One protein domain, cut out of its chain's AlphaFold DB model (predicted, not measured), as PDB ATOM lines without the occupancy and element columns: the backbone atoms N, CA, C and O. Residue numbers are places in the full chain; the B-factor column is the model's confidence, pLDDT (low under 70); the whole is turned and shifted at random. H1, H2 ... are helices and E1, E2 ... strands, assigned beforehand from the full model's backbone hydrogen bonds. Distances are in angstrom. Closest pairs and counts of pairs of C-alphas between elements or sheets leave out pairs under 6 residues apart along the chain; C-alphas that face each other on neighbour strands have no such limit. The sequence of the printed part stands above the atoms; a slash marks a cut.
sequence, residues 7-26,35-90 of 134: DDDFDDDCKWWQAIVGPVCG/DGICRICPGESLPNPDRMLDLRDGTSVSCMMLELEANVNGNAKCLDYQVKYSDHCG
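This is residues 7 to 26 and 35 to 90 of the 134 residues of the protein "Hypothetical protein" of Trieres chinensis (UniProt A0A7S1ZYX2). Helix H2 lies in the middle between helices H1 and H3, and the small strand hairpin E1-E2 leads into one end of H2. The printed part has 76 residues, with three named helices and two named strands in the order H1 E1 E2 H2 H3 along the chain; the class is mostly helix, with 39 of the 45 residues in named elements held by helices, and the sheet of E1 and E2 is antiparallel. The whole is compact, with a radius of gyration of the C-alphas of 12.1 A, and spans 33 by 28 by 22 A.

H1, residues 7 to 24, has a kink of 38 degrees near residue 18; its residues 13 to 21 alone touch H2, residues 63 to 72, closest at C-alphas 13 and 72, 6.2 A. Look along the chain before H2 for the hairpin of E1, residues 52 to 54, and E2, residues 60 to 62: N 53 and O 61 are within hydrogen-bond range, 2.8 A. H2 and H3, residues 75 to 85, form a helical hairpin, opposite ways at a shallow tilt of 20 degrees, closest at C-alphas 70 and 78, 6.1 A. O i to N i+4 pairs are within hydrogen-bond range throughout H2, in 10 of 14 in H1 and 5 of 7 in H3.

Find C-alpha 7 at (-16.144, -12.962, 12.704); from there H1 runs 25.6 A. H2 runs 14.4 A; H3 runs 15.0 A to C-alpha 85 at (-29.927, -39.000, 23.238).

Residues 27 to 34 are not printed, a gap of 20.3 A between C-alphas 26 and 35. The pLDDT is under 70 at residues 7 to 12, 35 and 74 to 76.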
ATOM      1  N   ASP A   7     -17.431 -12.287  12.516       55.25
ATOM      2  CA  ASP A   7     -16.144 -12.962  12.704       55.25
ATOM      3  C   ASP A   7     -15.999 -13.474  14.153       55.25
ATOM      4  O   ASP A   7     -15.531 -14.593  14.354       55.25
ATOM      5  N   ASP A   8     -16.485 -12.718  15.147       58.97
ATOM      6  CA  ASP A   8     -16.423 -13.112  16.565       58.97
ATOM      7  C   ASP A   8     -17.308 -14.340  16.881       58.97
ATOM      8  O   ASP A   8     -16.865 -15.253  17.582       58.97
ATOM      9  N   ASP A   9     -18.523 -14.421  16.321       60.16
ATOM     10  CA  ASP A   9     -19.429 -15.565  16.535       60.16
ATOM     11  C   ASP A   9     -18.833 -16.882  15.997       60.16
ATOM     12  O   ASP A   9     -19.000 -17.957  16.580       60.16
ATOM     13  N   PHE A  10     -18.098 -16.810  14.882       62.00
ATOM     14  CA  PHE A  10     -17.476 -17.987  14.280       62.00
ATOM     15  C   PHE A  10     -16.269 -18.479  15.090       62.00
ATOM     16  O   PHE A  10     -16.052 -19.689  15.208       62.00
ATOM     17  N   ASP A  11     -15.495 -17.558  15.668       67.56
ATOM     18  CA  ASP A  11     -14.314 -17.878  16.474       67.56
ATOM     19  C   ASP A  11     -14.671 -18.559  17.807       67.56
ATOM     20  O   ASP A  11     -13.916 -19.413  18.294       67.56
ATOM     21  N   ASP A  12     -15.833 -18.246  18.381       69.25
ATOM     22  CA  ASP A  12     -16.315 -18.899  19.599       69.25
ATOM     23  C   ASP A  12     -16.929 -20.282  19.333       69.25
ATOM     24  O   ASP A  12     -16.660 -21.226  20.086       69.25
ATOM     25  N   ASP A  13     -17.625 -20.460  18.210       74.38
ATOM     26  CA  ASP A  13     -18.148 -21.765  17.789       74.38
ATOM     27  C   ASP A  13     -17.051 -22.729  17.314       74.38
ATOM     28  O   ASP A  13     -17.141 -23.947  17.515       74.38
ATOM     29  N   CYS A  14     -15.976 -22.198  16.726       79.06
ATOM     30  CA  CYS A  14     -14.840 -22.977  16.237       79.06
ATOM     31  C   CYS A  14     -14.212 -23.841  17.342       79.06
ATOM     32  O   CYS A  14     -13.888 -25.012  17.115       79.06
ATOM     33  N   LYS A  15     -14.104 -23.305  18.564       80.62
ATOM     34  CA  LYS A  15     -13.528 -24.019  19.718       80.62
ATOM     35  C   LYS A  15     -14.370 -25.236  20.109       80.62
ATOM     36  O   LYS A  15     -13.819 -26.297  20.413       80.62
ATOM     37  N   TRP A  16     -15.700 -25.123  20.050       80.06
ATOM     38  CA  TRP A  16     -16.609 -26.250  20.293       80.06
ATOM     39  C   TRP A  16     -16.499 -27.304  19.194       80.06
ATOM     40  O   TRP A  16     -16.360 -28.495  19.487       80.06
ATOM     41  N   TRP A  17     -16.484 -26.869  17.933       81.25
ATOM     42  CA  TRP A  17     -16.305 -27.749  16.780       81.25
ATOM     43  C   TRP A  17     -15.020 -28.569  16.868       81.25
ATOM     44  O   TRP A  17     -15.064 -29.794  16.744       81.25
ATOM     45  N   GLN A  18     -13.881 -27.922  17.119       81.38
ATOM     46  CA  GLN A  18     -12.586 -28.596  17.222       81.38
ATOM     47  C   GLN A  18     -12.569 -29.628  18.349       81.38
ATOM     48  O   GLN A  18     -12.074 -30.739  18.170       81.38
ATOM     49  N   ALA A  19     -13.162 -29.308  19.495       81.25
ATOM     50  CA  ALA A  19     -13.131 -30.193  20.648       81.25
ATOM     51  C   ALA A  19     -14.071 -31.408  20.545       81.25
ATOM     52  O   ALA A  19     -13.838 -32.441  21.190       81.25
ATOM     53  N   ILE A  20     -15.131 -31.299  19.745       82.75
ATOM     54  CA  ILE A  20     -16.108 -32.373  19.524       82.75
ATOM     55  C   ILE A  20     -15.692 -33.235  18.334       82.75
ATOM     56  O   ILE A  20     -15.622 -34.456  18.457       82.75
ATOM     57  N   VAL A  21     -15.352 -32.607  17.207       83.19
ATOM     58  CA  VAL A  21     -15.024 -33.296  15.951       83.19
ATOM     59  C   VAL A  21     -13.567 -33.732  15.893       83.19
ATOM     60  O   VAL A  21     -13.269 -34.787  15.336       83.19
ATOM     61  N   GLY A  22     -12.651 -32.976  16.501       82.62
ATOM     62  CA  GLY A  22     -11.220 -33.286  16.515       82.62
ATOM     63  C   GLY A  22     -10.920 -34.727  16.942       82.62
ATOM     64  O   GLY A  22     -10.315 -35.454  16.149       82.62
ATOM     65  N   PRO A  23     -11.409 -35.193  18.110       78.94
ATOM     66  CA  PRO A  23     -11.212 -36.571  18.561       78.94
ATOM     67  C   PRO A  23     -11.749 -37.621  17.584       78.94
ATOM     68  O   PRO A  23     -11.102 -38.645  17.365       78.94
ATOM     69  N   VAL A  24     -12.900 -37.358  16.957       77.62
ATOM     70  CA  VAL A  24     -13.516 -38.255  15.966       77.62
ATOM     71  C   VAL A  24     -12.651 -38.352  14.706       77.62
ATOM     72  O   VAL A  24     -12.476 -39.434  14.148       77.62
ATOM     73  N   CYS A  25     -12.051 -37.242  14.279       79.06
ATOM     74  CA  CYS A  25     -11.153 -37.189  13.127       79.06
ATOM     75  C   CYS A  25      -9.710 -37.631  13.438       79.06
ATOM     76  O   CYS A  25      -8.866 -37.621  12.540       79.06
ATOM     77  N   GLY A  26      -9.408 -38.023  14.681       78.12
ATOM     78  CA  GLY A  26      -8.060 -38.404  15.113       78.12
ATOM     79  C   GLY A  26      -7.110 -37.220  15.315       78.12
ATOM     80  O   GLY A  26      -5.901 -37.420  15.454       78.12
ATOM     81  N   ASP A  35     -13.584 -25.333  28.871       69.00
ATOM     82  CA  ASP A  35     -13.928 -26.081  30.075       69.00
ATOM     83  C   ASP A  35     -15.441 -26.339  30.126       69.00
ATOM     84  O   ASP A  35     -16.263 -25.455  29.874       69.00
ATOM     85  N   GLY A  36     -15.816 -27.567  30.486       75.69
ATOM     86  CA  GLY A  36     -17.219 -27.937  30.664       75.69
ATOM     87  C   GLY A  36     -17.954 -28.347  29.389       75.69
ATOM     88  O   GLY A  36     -19.176 -28.217  29.366       75.69
ATOM     89  N   ILE A  37     -17.255 -28.866  28.369       81.31
ATOM     90  CA  ILE A  37     -17.896 -29.517  27.213       81.31
ATOM     91  C   ILE A  37     -19.004 -30.461  27.657       81.31
ATOM     92  O   ILE A  37     -18.787 -31.401  28.431       81.31
ATOM     93  N   CYS A  38     -20.183 -30.242  27.091       86.00
ATOM     94  CA  CYS A  38     -21.243 -31.209  27.157       86.00
ATOM     95  C   CYS A  38     -20.929 -32.394  26.246       86.00
ATOM     96  O   CYS A  38     -20.893 -32.261  25.025       86.00
ATOM     97  N   ARG A  39     -20.745 -33.573  26.837       87.88
ATOM     98  CA  ARG A  39     -20.731 -34.838  26.098       87.88
ATOM     99  C   ARG A  39     -22.083 -35.517  26.243       87.88
ATOM    100  O   ARG A  39     -22.579 -35.637  27.367       87.88
ATOM    101  N   ILE A  40     -22.652 -36.008  25.145       89.75
ATOM    102  CA  ILE A  40     -23.863 -36.841  25.187       89.75
ATOM    103  C   ILE A  40     -23.566 -38.148  25.932       89.75
ATOM    104  O   ILE A  40     -24.398 -38.616  26.711       89.75
ATOM    105  N   CYS A  41     -22.366 -38.704  25.739       88.00
ATOM    106  CA  CYS A  41     -21.856 -39.803  26.548       88.00
ATOM    107  C   CYS A  41     -21.040 -39.241  27.722       88.00
ATOM    108  O   CYS A  41     -19.962 -38.689  27.509       88.00
ATOM    109  N   PRO A  42     -21.518 -39.338  28.973       82.69
ATOM    110  CA  PRO A  42     -20.842 -38.714  30.103       82.69
ATOM    111  C   PRO A  42     -19.441 -39.305  30.311       82.69
ATOM    112  O   PRO A  42     -19.294 -40.473  30.655       82.69
ATOM    113  N   GLY A  43     -18.415 -38.470  30.134       76.44
ATOM    114  CA  GLY A  43     -17.013 -38.822  30.374       76.44
ATOM    115  C   GLY A  43     -16.280 -39.471  29.198       76.44
ATOM    116  O   GLY A  43     -15.069 -39.655  29.296       76.44
ATOM    117  N   GLU A  44     -16.957 -39.766  28.086       79.06
ATOM    118  CA  GLU A  44     -16.353 -40.425  26.923       79.06
ATOM    119  C   GLU A  44     -16.778 -39.768  25.602       79.06
ATOM    120  O   GLU A  44     -17.711 -38.968  25.545       79.06
ATOM    121  N   SER A  45     -16.056 -40.080  24.523       82.19
ATOM    122  CA  SER A  45     -16.459 -39.672  23.172       82.19
ATOM    123  C   SER A  45     -17.606 -40.547  22.674       82.19
ATOM    124  O   SER A  45     -17.728 -41.707  23.065       82.19
ATOM    125  N   LEU A  46     -18.428 -40.004  21.777       86.56
ATOM    126  CA  LEU A  46     -19.501 -40.750  21.127       86.56
ATOM    127  C   LEU A  46     -18.956 -42.024  20.450       86.56
ATOM    128  O   LEU A  46     -18.070 -41.913  19.601       86.56
ATOM    129  N   PRO A  47     -19.495 -43.219  20.753       86.56
ATOM    130  CA  PRO A  47     -19.062 -44.457  20.106       86.56
ATOM    131  C   PRO A  47     -19.513 -44.522  18.643       86.56
ATOM    132  O   PRO A  47     -18.825 -45.101  17.808       86.56
ATOM    133  N   ASN A  48     -20.653 -43.898  18.324       87.00
ATOM    134  CA  ASN A  48     -21.217 -43.840  16.977       87.00
ATOM    135  C   ASN A  48     -21.564 -42.384  16.595       87.00
ATOM    136  O   ASN A  48     -22.744 -42.022  16.576       87.00
ATOM    137  N   PRO A  49     -20.567 -41.529  16.299       87.56
ATOM    138  CA  PRO A  49     -20.790 -40.107  16.013       87.56
ATOM    139  C   PRO A  49     -21.649 -39.875  14.758       87.56
ATOM    140  O   PRO A  49     -22.459 -38.947  14.731       87.56
ATOM    141  N   ASP A  50     -21.543 -40.759  13.764       89.69
ATOM    142  CA  ASP A  50     -22.270 -40.678  12.489       89.69
ATOM    143  C   ASP A  50     -23.687 -41.275  12.544       89.69
ATOM    144  O   ASP A  50     -24.403 -41.285  11.541       89.69
ATOM    145  N   ARG A  51     -24.114 -41.810  13.698       90.69
ATOM    146  CA  ARG A  51     -25.447 -42.405  13.841       90.69
ATOM    147  C   ARG A  51     -26.509 -41.324  13.669       90.69
ATOM    148  O   ARG A  51     -26.559 -40.374  14.447       90.69
ATOM    149  N   MET A  52     -27.352 -41.499  12.657       92.56
ATOM    150  CA  MET A  52     -28.463 -40.600  12.355       92.56
ATOM    151  C   MET A  52     -29.661 -40.918  13.246       92.56
ATOM    152  O   MET A  52     -30.043 -42.082  13.391       92.56
ATOM    153  N   LEU A  53     -30.246 -39.877  13.825       90.50
ATOM    154  CA  LEU A  53     -31.462 -39.924  14.619       90.50
ATOM    155  C   LEU A  53     -32.546 -39.115  13.922       90.50
ATOM    156  O   LEU A  53     -32.346 -37.943  13.605       90.50
ATOM    157  N   ASP A  54     -33.707 -39.735  13.742       91.62
ATOM    158  CA  ASP A  54     -34.885 -39.050  13.227       91.62
ATOM    159  C   ASP A  54     -35.587 -38.322  14.378       91.62
ATOM    160  O   ASP A  54     -36.143 -38.922  15.304       91.62
ATOM    161  N   LEU A  55     -35.524 -36.997  14.334       84.62
ATOM    162  CA  LEU A  55     -36.196 -36.108  15.260       84.62
ATOM    163  C   LEU A  55     -37.697 -36.053  14.956       84.62
ATOM    164  O   LEU A  55     -38.186 -36.337  13.862       84.62
ATOM    165  N   ARG A  56     -38.470 -35.669  15.974       79.19
ATOM    166  CA  ARG A  56     -39.941 -35.667  15.925       79.19
ATOM    167  C   ARG A  56     -40.520 -34.656  14.925       79.19
ATOM    168  O   ARG A  56     -41.684 -34.768  14.555       79.19
ATOM    169  N   ASP A  57     -39.724 -33.676  14.521       83.25
ATOM    170  CA  ASP A  57     -40.035 -32.689  13.486       83.25
ATOM    171  C   ASP A  57     -39.765 -33.204  12.058       83.25
ATOM    172  O   ASP A  57     -40.004 -32.482  11.092       83.25
ATOM    173  N   GLY A  58     -39.319 -34.458  11.914       84.50
ATOM    174  CA  GLY A  58     -38.998 -35.077  10.631       84.50
ATOM    175  C   GLY A  58     -37.598 -34.743  10.121       84.50
ATOM    176  O   GLY A  58     -37.268 -35.110   8.993       84.50
ATOM    177  N   THR A  59     -36.778 -34.056  10.918       88.62
ATOM    178  CA  THR A  59     -35.368 -33.836  10.591       88.62
ATOM    179  C   THR A  59     -34.530 -35.039  11.015       88.62
ATOM    180  O   THR A  59     -34.864 -35.735  11.969       88.62
ATOM    181  N   SER A  60     -33.450 -35.313  10.286       91.88
ATOM    182  CA  SER A  60     -32.500 -36.370  10.635       91.88
ATOM    183  C   SER A  60     -31.164 -35.719  10.958       91.88
ATOM    184  O   SER A  60     -30.640 -34.951  10.147       91.88
ATOM    185  N   VAL A  61     -30.632 -35.986  12.145       92.06
ATOM    186  CA  VAL A  61     -29.412 -35.354  12.663       92.06
ATOM    187  C   VAL A  61     -28.468 -36.417  13.209       92.06
ATOM    188  O   VAL A  61     -28.913 -37.418  13.768       92.06
ATOM    189  N   SER A  62     -27.159 -36.231  13.040       92.81
ATOM    190  CA  SER A  62     -26.181 -37.163  13.599       92.81
ATOM    191  C   SER A  62     -25.966 -36.919  15.094       92.81
ATOM    192  O   SER A  62     -26.102 -35.797  15.586       92.81
ATOM    193  N   CYS A  63     -25.570 -37.961  15.821       91.31
ATOM    194  CA  CYS A  63     -25.177 -37.847  17.226       91.31
ATOM    195  C   CYS A  63     -24.072 -36.806  17.455       91.31
ATOM    196  O   CYS A  63     -24.126 -36.058  18.427       91.31
ATOM    197  N   MET A  64     -23.108 -36.706  16.537       90.62
ATOM    198  CA  MET A  64     -22.070 -35.676  16.582       90.62
ATOM    199  C   MET A  64     -22.649 -34.260  16.473       90.62
ATOM    200  O   MET A  64     -22.250 -33.378  17.227       90.62
ATOM    201  N   MET A  65     -23.606 -34.045  15.565       89.38
ATOM    202  CA  MET A  65     -24.259 -32.742  15.416       89.38
ATOM    203  C   MET A  65     -25.107 -32.380  16.636       89.38
ATOM    204  O   MET A  65     -25.124 -31.222  17.034       89.38
ATOM    205  N   LEU A  66     -25.753 -33.358  17.273       90.00
ATOM    206  CA  LEU A  66     -26.470 -33.133  18.529       90.00
ATOM    207  C   LEU A  66     -25.528 -32.744  19.672       90.00
ATOM    208  O   LEU A  66     -25.873 -31.886  20.481       90.00
ATOM    209  N   GLU A  67     -24.349 -33.365  19.754       88.75
ATOM    210  CA  GLU A  67     -23.352 -33.008  20.767       88.75
ATOM    211  C   GLU A  67     -22.842 -31.587  20.534       88.75
ATOM    212  O   GLU A  67     -22.766 -30.797  21.471       88.75
ATOM    213  N   LEU A  68     -22.587 -31.215  19.281       87.81
ATOM    214  CA  LEU A  68     -22.238 -29.845  18.923       87.81
ATOM    215  C   LEU A  68     -23.342 -28.849  19.288       87.81
ATOM    216  O   LEU A  68     -23.063 -27.837  19.928       87.81
ATOM    217  N   GLU A  69     -24.590 -29.140  18.929       86.38
ATOM    218  CA  GLU A  69     -25.733 -28.273  19.215       86.38
ATOM    219  C   GLU A  69     -25.906 -28.036  20.724       86.38
ATOM    220  O   GLU A  69     -26.263 -26.931  21.143       86.38
ATOM    221  N   ALA A  70     -25.605 -29.046  21.548       87.12
ATOM    222  CA  ALA A  70     -25.631 -28.942  23.005       87.12
ATOM    223  C   ALA A  70     -24.573 -27.978  23.572       87.12
ATOM    224  O   ALA A  70     -24.789 -27.409  24.644       87.12
ATOM    225  N   ASN A  71     -23.452 -27.799  22.869       84.75
ATOM    226  CA  ASN A  71     -22.344 -26.943  23.293       84.75
ATOM    227  C   ASN A  71     -22.469 -25.516  22.738       84.75
ATOM    228  O   ASN A  71     -22.317 -24.558  23.494       84.75
ATOM    229  N   VAL A  72     -22.830 -25.376  21.457       81.06
ATOM    230  CA  VAL A  72     -23.015 -24.075  20.785       81.06
ATOM    231  C   VAL A  72     -24.174 -23.285  21.405       81.06
ATOM    232  O   VAL A  72     -24.051 -22.095  21.674       81.06
ATOM    233  N   ASN A  73     -25.289 -23.940  21.752       74.69
ATOM    234  CA  ASN A  73     -26.454 -23.261  22.340       74.69
ATOM    235  C   ASN A  73     -26.365 -23.044  23.865       74.69
ATOM    236  O   ASN A  73     -27.381 -22.786  24.522       74.69
ATOM    237  N   GLY A  74     -25.165 -23.161  24.435       63.22
ATOM    238  CA  GLY A  74     -24.910 -23.028  25.863       63.22
ATOM    239  C   GLY A  74     -25.196 -24.321  26.630       63.22
ATOM    240  O   GLY A  74     -26.339 -24.776  26.728       63.22
ATOM    241  N   ASN A  75     -24.151 -24.851  27.274       63.62
ATOM    242  CA  ASN A  75     -24.100 -26.090  28.073       63.62
ATOM    243  C   ASN A  75     -25.210 -26.293  29.130       63.62
ATOM    244  O   ASN A  75     -25.304 -27.366  29.730       63.62
ATOM    245  N   ALA A  76     -26.077 -25.305  29.371       62.06
ATOM    246  CA  ALA A  76     -27.198 -25.368  30.308       62.06
ATOM    247  C   ALA A  76     -28.183 -26.521  30.032       62.06
ATOM    248  O   ALA A  76     -28.926 -26.910  30.929       62.06
ATOM    249  N   LYS A  77     -28.181 -27.090  28.820       76.69
ATOM    250  CA  LYS A  77     -29.046 -28.218  28.437       76.69
ATOM    251  C   LYS A  77     -28.327 -29.562  28.416       76.69
ATOM    252  O   LYS A  77     -28.893 -30.534  27.929       76.69
ATOM    253  N   CYS A  78     -27.101 -29.651  28.932       85.19
ATOM    254  CA  CYS A  78     -26.316 -30.866  28.758       85.19
ATOM    255  C   CYS A  78     -27.013 -32.117  29.299       85.19
ATOM    256  O   CYS A  78     -27.099 -33.135  28.615       85.19
ATOM    257  N   LEU A  79     -27.598 -32.010  30.494       86.25
ATOM    258  CA  LEU A  79     -28.341 -33.108  31.105       86.25
ATOM    259  C   LEU A  79     -29.553 -33.527  30.255       86.25
ATOM    260  O   LEU A  79     -29.829 -34.716  30.135       86.25
ATOM    261  N   ASP A  80     -30.240 -32.576  29.617       88.25
ATOM    262  CA  ASP A  80     -31.384 -32.871  28.747       88.25
ATOM    263  C   ASP A  80     -30.944 -33.646  27.502       88.25
ATOM    264  O   ASP A  80     -31.582 -34.629  27.125       88.25
ATOM    265  N   TYR A  81     -29.832 -33.241  26.881       88.88
ATOM    266  CA  TYR A  81     -29.257 -33.950  25.736       88.88
ATOM    267  C   TYR A  81     -28.770 -35.347  26.124       88.88
ATOM    268  O   TYR A  81     -29.040 -36.309  25.405       88.88
ATOM    269  N   GLN A  82     -28.121 -35.482  27.283       90.00
ATOM    270  CA  GLN A  82     -27.698 -36.776  27.813       90.00
ATOM    271  C   GLN A  82     -28.903 -37.689  28.042       90.00
ATOM    272  O   GLN A  82     -28.939 -38.794  27.512       90.00
ATOM    273  N   VAL A  83     -29.934 -37.239  28.757       88.50
ATOM    274  CA  VAL A  83     -31.126 -38.060  29.032       88.50
ATOM    275  C   VAL A  83     -31.862 -38.432  27.746       88.50
ATOM    276  O   VAL A  83     -32.360 -39.549  27.623       88.50
ATOM    277  N   LYS A  84     -31.929 -37.516  26.776       89.31
ATOM    278  CA  LYS A  84     -32.704 -37.720  25.551       89.31
ATOM    279  C   LYS A  84     -31.983 -38.567  24.508       89.31
ATOM    280  O   LYS A  84     -32.653 -39.310  23.800       89.31
ATOM    281  N   TYR A  85     -30.662 -38.445  24.381       90.44
ATOM    282  CA  TYR A  85     -29.927 -39.000  23.238       90.44
ATOM    283  C   TYR A  85     -28.833 -40.006  23.604       90.44
ATOM    284  O   TYR A  85     -28.365 -40.695  22.707       90.44
ATOM    285  N   SER A  86     -28.442 -40.154  24.875       89.31
ATOM    286  CA  SER A  86     -27.348 -41.069  25.264       89.31
ATOM    287  C   SER A  86     -27.568 -42.516  24.814       89.31
ATOM    288  O   SER A  86     -26.691 -43.112  24.191       89.31
ATOM    289  N   ASP A  87     -28.753 -43.070  25.064       89.38
ATOM    290  CA  ASP A  87     -29.110 -44.428  24.638       89.38
ATOM    291  C   ASP A  87     -29.154 -44.544  23.108       89.38
ATOM    292  O   ASP A  87     -28.574 -45.448  22.509       89.38
ATOM    293  N   HIS A  88     -29.752 -43.549  22.448       89.62
ATOM    294  CA  HIS A  88     -29.843 -43.502  20.990       89.62
ATOM    295  C   HIS A  88     -28.488 -43.356  20.299       89.62
ATOM    296  O   HIS A  88     -28.324 -43.852  19.190       89.62
ATOM    297  N   CYS A  89     -27.520 -42.718  20.946       88.19
ATOM    298  CA  CYS A  89     -26.155 -42.577  20.454       88.19
ATOM    299  C   CYS A  89     -25.234 -43.730  20.870       88.19
ATOM    300  O   CYS A  89     -24.063 -43.753  20.487       88.19
ATOM    301  N   GLY A  90     -25.767 -44.724  21.588       88.69
ATOM    302  CA  GLY A  90     -25.057 -45.945  21.954       88.69
ATOM    303  C   GLY A  90     -24.109 -45.787  23.140       88.69
ATOM    304  O   GLY A  90     -23.239 -46.630  23.315       88.69
TER     305      GLY A  90